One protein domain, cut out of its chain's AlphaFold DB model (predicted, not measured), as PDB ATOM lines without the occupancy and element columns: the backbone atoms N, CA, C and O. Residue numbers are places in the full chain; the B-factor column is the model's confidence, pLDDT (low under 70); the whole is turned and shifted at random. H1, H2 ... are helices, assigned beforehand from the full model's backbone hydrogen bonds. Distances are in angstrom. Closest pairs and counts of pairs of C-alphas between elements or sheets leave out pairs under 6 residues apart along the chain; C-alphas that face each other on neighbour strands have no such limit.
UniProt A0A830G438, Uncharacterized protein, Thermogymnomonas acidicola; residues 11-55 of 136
ATOM      1  N   ARG A  11     -51.011 123.770 -44.258       94.25
ATOM      2  CA  ARG A  11     -51.661 123.707 -45.570       94.25
ATOM      3  C   ARG A  11     -51.084 122.516 -46.321       94.25
ATOM      4  O   ARG A  11     -49.868 122.379 -46.391       94.25
ATOM      5  N   ILE A  12     -51.958 121.684 -46.860       94.06
ATOM      6  CA  ILE A  12     -51.620 120.449 -47.564       94.06
ATOM      7  C   ILE A  12     -52.619 120.266 -48.703       94.06
ATOM      8  O   ILE A  12     -53.758 120.734 -48.593       94.06
ATOM      9  N   SER A  13     -52.179 119.680 -49.815       97.00
ATOM     10  CA  SER A  13     -53.070 119.461 -50.950       97.00
ATOM     11  C   SER A  13     -54.084 118.361 -50.632       97.00
ATOM     12  O   SER A  13     -53.864 117.518 -49.761       97.00
ATOM     13  N   GLN A  14     -55.210 118.375 -51.343       95.44
ATOM     14  CA  GLN A  14     -56.233 117.345 -51.182       95.44
ATOM     15  C   GLN A  14     -55.706 115.956 -51.586       95.44
ATOM     16  O   GLN A  14     -55.953 114.992 -50.872       95.44
ATOM     17  N   ALA A  15     -54.906 115.879 -52.655       96.44
ATOM     18  CA  ALA A  15     -54.289 114.632 -53.111       96.44
ATOM     19  C   ALA A  15     -53.342 114.031 -52.056       96.44
ATOM     20  O   ALA A  15     -53.383 112.833 -51.802       96.44
ATOM     21  N   ASP A  16     -52.539 114.861 -51.384       95.38
ATOM     22  CA  ASP A  16     -51.642 114.370 -50.327       95.38
ATOM     23  C   ASP A  16     -52.425 113.850 -49.109       95.38
ATOM     24  O   ASP A  16     -51.989 112.916 -48.441       95.38
ATOM     25  N   ILE A  17     -53.579 114.452 -48.792       94.69
ATOM     26  CA  ILE A  17     -54.456 113.961 -47.720       94.69
ATOM     27  C   ILE A  17     -55.034 112.591 -48.067       94.69
ATOM     28  O   ILE A  17     -55.057 111.723 -47.198       94.69
ATOM     29  N   GLU A  18     -55.470 112.398 -49.310       96.19
ATOM     30  CA  GLU A  18     -56.004 111.120 -49.791       96.19
ATOM     31  C   GLU A  18     -54.943 110.017 -49.723       96.19
ATOM     32  O   GLU A  18     -55.207 108.949 -49.176       96.19
ATOM     33  N   GLU A  19     -53.711 110.305 -50.147       95.44
ATOM     34  CA  GLU A  19     -52.585 109.371 -50.030       95.44
ATOM     35  C   GLU A  19     -52.301 108.996 -48.561       95.44
ATOM     36  O   GLU A  19     -52.066 107.830 -48.231       95.44
ATOM     37  N   ILE A  20     -52.347 109.977 -47.648       94.00
ATOM     38  CA  ILE A  20     -52.173 109.734 -46.206       94.00
ATOM     39  C   ILE A  20     -53.292 108.838 -45.666       94.00
ATOM     40  O   ILE A  20     -53.016 107.946 -44.862       94.00
ATOM     41  N   ASP A  21     -54.535 109.066 -46.081       94.00
ATOM     42  CA  ASP A  21     -55.673 108.254 -45.650       94.00
ATOM     43  C   ASP A  21     -55.559 106.817 -46.150       94.00
ATOM     44  O   ASP A  21     -55.641 105.892 -45.340       94.00
ATOM     45  N   GLU A  22     -55.266 106.621 -47.439       95.12
ATOM     46  CA  GLU A  22     -55.034 105.291 -48.007       95.12
ATOM     47  C   GLU A  22     -53.908 104.553 -47.275       95.12
ATOM     48  O   GLU A  22     -53.997 103.349 -47.004       95.12
ATOM     49  N   PHE A  23     -52.834 105.266 -46.924       94.00
ATOM     50  CA  PHE A  23     -51.737 104.691 -46.162       94.00
ATOM     51  C   PHE A  23     -52.181 104.249 -44.762       94.00
ATOM     52  O   PHE A  23     -51.816 103.151 -44.332       94.00
ATOM     53  N   ILE A  24     -52.957 105.070 -44.050       93.75
ATOM     54  CA  ILE A  24     -53.464 104.752 -42.705       93.75
ATOM     55  C   ILE A  24     -54.419 103.556 -42.758       93.75
ATOM     56  O   ILE A  24     -54.290 102.644 -41.942       93.75
ATOM     57  N   GLU A  25     -55.316 103.499 -43.743       92.56
ATOM     58  CA  GLU A  25     -56.239 102.373 -43.930       92.56
ATOM     59  C   GLU A  25     -55.501 101.045 -44.142       92.56
ATOM     60  O   GLU A  25     -55.885 100.012 -43.591       92.56
ATOM     61  N   ARG A  26     -54.397 101.069 -44.898       91.69
ATOM     62  CA  ARG A  26     -53.551  99.888 -45.138       91.69
ATOM     63  C   ARG A  26     -52.629  99.552 -43.962       91.69
ATOM     64  O   ARG A  26     -52.070  98.457 -43.931       91.69
ATOM     65  N   ASN A  27     -52.463 100.459 -42.999       85.00
ATOM     66  CA  ASN A  27     -51.553 100.312 -41.863       85.00
ATOM     67  C   ASN A  27     -52.269 100.648 -40.540       85.00
ATOM     68  O   ASN A  27     -52.042 101.723 -39.977       85.00
ATOM     69  N   PRO A  28     -53.028  99.695 -39.956       81.00
ATOM     70  CA  PRO A  28     -53.858  99.923 -38.763       81.00
ATOM     71  C   PRO A  28     -53.081 100.291 -37.488       81.00
ATOM     72  O   PRO A  28     -53.667 100.499 -36.431       81.00
ATOM     73  N   ARG A  29     -51.746 100.339 -37.562       86.44
ATOM     74  CA  ARG A  29     -50.869 100.808 -36.488       86.44
ATOM     75  C   ARG A  29     -51.063 102.301 -36.189       86.44
ATOM     76  O   ARG A  29     -50.700 102.730 -35.099       86.44
ATOM     77  N   PHE A  30     -51.588 103.084 -37.131       87.75
ATOM     78  CA  PHE A  30     -51.881 104.499 -36.923       87.75
ATOM     79  C   PHE A  30     -53.385 104.704 -36.785       87.75
ATOM     80  O   PHE A  30     -54.154 104.292 -37.647       87.75
ATOM     81  N   SER A  31     -53.806 105.368 -35.713       82.19
ATOM     82  CA  SER A  31     -55.226 105.569 -35.412       82.19
ATOM     83  C   SER A  31     -55.818 106.750 -36.182       82.19
ATOM     84  O   SER A  31     -57.017 106.792 -36.438       82.19
ATOM     85  N   ASN A  32     -55.000 107.764 -36.489       90.38
ATOM     86  CA  ASN A  32     -55.424 108.965 -37.211       90.38
ATOM     87  C   ASN A  32     -54.243 109.714 -37.856       90.38
ATOM     88  O   ASN A  32     -53.076 109.492 -37.521       90.38
ATOM     89  N   ARG A  33     -54.568 110.675 -38.734       92.06
ATOM     90  CA  ARG A  33     -53.595 111.532 -39.436       92.06
ATOM     91  C   ARG A  33     -52.637 112.249 -38.486       92.06
ATOM     92  O   ARG A  33     -51.451 112.341 -38.773       92.06
ATOM     93  N   SER A  34     -53.122 112.766 -37.355       91.12
ATOM     94  CA  SER A  34     -52.280 113.508 -36.407       91.12
ATOM     95  C   SER A  34     -51.252 112.616 -35.718       91.12
ATOM     96  O   SER A  34     -50.115 113.042 -35.520       91.12
ATOM     97  N   GLU A  35     -51.628 111.386 -35.366       91.06
ATOM     98  CA  GLU A  35     -50.710 110.384 -34.828       91.06
ATOM     99  C   GLU A  35     -49.663 109.989 -35.873       91.06
ATOM    100  O   GLU A  35     -48.466 110.032 -35.582       91.06
ATOM    101  N   PHE A  36     -50.102 109.697 -37.100       93.56
ATOM    102  CA  PHE A  36     -49.211 109.364 -38.206       93.56
ATOM    103  C   PHE A  36     -48.209 110.488 -38.498       93.56
ATOM    104  O   PHE A  36     -47.004 110.255 -38.469       93.56
ATOM    105  N   ILE A  37     -48.682 111.723 -38.698       93.00
ATOM    106  CA  ILE A  37     -47.829 112.881 -39.004       93.00
ATOM    107  C   ILE A  37     -46.840 113.134 -37.866       93.00
ATOM    108  O   ILE A  37     -45.662 113.387 -38.120       93.00
ATOM    109  N   ARG A  38     -47.278 113.033 -36.604       91.75
ATOM    110  CA  ARG A  38     -46.387 113.183 -35.447       91.75
ATOM    111  C   ARG A  38     -45.304 112.110 -35.451       91.75
ATOM    112  O   ARG A  38     -44.131 112.444 -35.302       91.75
ATOM    113  N   HIS A  39     -45.682 110.848 -35.637       92.00
ATOM    114  CA  HIS A  39     -44.739 109.737 -35.668       92.00
ATOM    115  C   HIS A  39     -43.749 109.877 -36.828       92.00
ATOM    116  O   HIS A  39     -42.545 109.795 -36.608       92.00
ATOM    117  N   ALA A  40     -44.235 110.134 -38.043       91.31
ATOM    118  CA  ALA A  40     -43.409 110.323 -39.233       91.31
ATOM    119  C   ALA A  40     -42.416 111.481 -39.057       91.31
ATOM    120  O   ALA A  40     -41.231 111.335 -39.345       91.31
ATOM    121  N   THR A  41     -42.877 112.609 -38.508       92.06
ATOM    122  CA  THR A  41     -42.025 113.779 -38.247       92.06
ATOM    123  C   THR A  41     -40.930 113.460 -37.227       92.06
ATOM    124  O   THR A  41     -39.764 113.789 -37.444       92.06
ATOM    125  N   MET A  42     -41.277 112.804 -36.118       92.44
ATOM    126  CA  MET A  42     -40.304 112.463 -35.074       92.44
ATOM    127  C   MET A  42     -39.308 111.396 -35.537       92.44
ATOM    128  O   MET A  42     -38.122 111.511 -35.232       92.44
ATOM    129  N   ASP A  43     -39.765 110.402 -36.300       88.06
ATOM    130  CA  ASP A  43     -38.912 109.379 -36.910       88.06
ATOM    131  C   ASP A  43     -37.927 110.007 -37.908       88.06
ATOM    132  O   ASP A  43     -36.726 109.750 -37.840       88.06
ATOM    133  N   TYR A  44     -38.397 110.928 -38.757       86.44
ATOM    134  CA  TYR A  44     -37.532 111.690 -39.659       86.44
ATOM    135  C   TYR A  44     -36.458 112.480 -38.895       86.44
ATOM    136  O   TYR A  44     -35.274 112.388 -39.219       86.44
ATOM    137  N   ILE A  45     -36.840 113.217 -37.843       85.88
ATOM    138  CA  ILE A  45     -35.892 113.982 -37.015       85.88
ATOM    139  C   ILE A  45     -34.870 113.053 -36.349       85.88
ATOM    140  O   ILE A  45     -33.681 113.370 -36.331       85.88
ATOM    141  N   ALA A  46     -35.311 111.918 -35.802       81.25
ATOM    142  CA  ALA A  46     -34.430 110.957 -35.145       81.25
ATOM    143  C   ALA A  46     -33.396 110.382 -36.123       81.25
ATOM    144  O   ALA A  46     -32.200 110.398 -35.834       81.25
ATOM    145  N   ARG A  47     -33.840 109.953 -37.310       76.50
ATOM    146  CA  ARG A  47     -32.961 109.421 -38.358       76.50
ATOM    147  C   ARG A  47     -32.025 110.485 -38.929       76.50
ATOM    148  O   ARG A  47     -30.861 110.193 -39.175       76.50
ATOM    149  N   SER A  48     -32.497 111.720 -39.090       76.50
ATOM    150  CA  SER A  48     -31.661 112.846 -39.516       76.50
ATOM    151  C   SER A  48     -30.566 113.158 -38.487       76.50
ATOM    152  O   SER A  48     -29.403 113.290 -38.856       76.50
ATOM    153  N   ARG A  49     -30.889 113.181 -37.184       77.94
ATOM    154  CA  ARG A  49     -29.891 113.365 -36.107       77.94
ATOM    155  C   ARG A  49     -28.874 112.231 -36.031       77.94
ATOM    156  O   ARG A  49     -27.724 112.479 -35.691       77.94
ATOM    157  N   ALA A  50     -29.300 111.009 -36.333       72.81
ATOM    158  CA  ALA A  50     -28.426 109.845 -36.403       72.81
ATOM    159  C   ALA A  50     -27.573 109.800 -37.689       72.81
ATOM    160  O   ALA A  50     -26.801 108.863 -37.856       72.81
ATOM    161  N   GLY A  51     -27.713 110.774 -38.599       61.81
ATOM    162  CA  GLY A  51     -26.990 110.803 -39.873       61.81
ATOM    163  C   GLY A  51     -27.472 109.769 -40.896       61.81
ATOM    164  O   GLY A  51     -26.787 109.526 -41.878       61.81
ATOM    165  N   ILE A  52     -28.639 109.156 -40.678       64.88
ATOM    166  CA  ILE A  52     -29.212 108.112 -41.548       64.88
ATOM    167  C   ILE A  52     -29.953 108.737 -42.740       64.88
ATOM    168  O   ILE A  52     -30.012 108.158 -43.820       64.88
ATOM    169  N   ILE A  53     -30.540 109.923 -42.549       57.50
ATOM    170  CA  ILE A  53     -31.150 110.701 -43.633       57.50
ATOM    171  C   ILE A  53     -30.219 111.865 -43.952       57.50
ATOM    172  O   ILE A  53     -30.255 112.899 -43.282       57.50
ATOM    173  N   GLU A  54     -29.396 111.699 -44.982       55.12
ATOM    174  CA  GLU A  54     -28.778 112.835 -45.659       55.12
ATOM    175  C   GLU A  54     -29.845 113.571 -46.495       55.12
ATOM    176  O   GLU A  54     -30.744 112.928 -47.051       55.12
ATOM    177  N   PRO A  55     -29.793 114.914 -46.597       51.19
ATOM    178  CA  PRO A  55     -30.652 115.651 -47.515       51.19
ATOM    179  C   PRO A  55     -30.521 115.057 -48.925       51.19
ATOM    180  O   PRO A  55     -29.417 114.814 -49.405       51.19
TER     181      PRO A  55
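AT A GLANCE: This is residues 11 to 55 of the 136 residues of an uncharacterized protein of Thermogymnomonas acidicola (UniProt A0A830G438). Two helices stand at a right angle as a loose T: the beginning of H2 meets H1 partway along it, and H2 sticks out with residues 46 to 49. A short link turns back from the end of H1, and a tail, residues 50 to 55, follows H2. The printed part has 45 residues with two named helices, H1 then H2, and no named strand; it is all helix and loose, with a radius of gyration of the C-alphas of 12.2 A and spans of 30 by 23 by 15 A.

HOW THE PARTS SIT: H1, residues 14 to 26, touches H2, residues 33 to 49, with residues 20 to 24 alone, and H2 touches it with residues 33 to 36 alone. The closest C-alphas, of Ile 20 and Arg 33, are 7.1 A apart. Their lines are about perpendicular, at 90 degrees. In H1 and H2 every O i to N i+4 pair is within hydrogen-bond range.

IN THESE COORDINATES: H1 begins at C-alpha 14 (-56.233, 117.345, -51.182) and is 18.7 A long. H2 ends at C-alpha 49 (-29.891, 113.365, -36.107) and is 24.0 A long.

THE WHOLE: The farthest C-alphas, of Gln 14 and Ala 50, are 32.4 A apart. The printed part has no cut, and the link H1 to H2 is short. Residues 51 to 55 have pLDDT under 70.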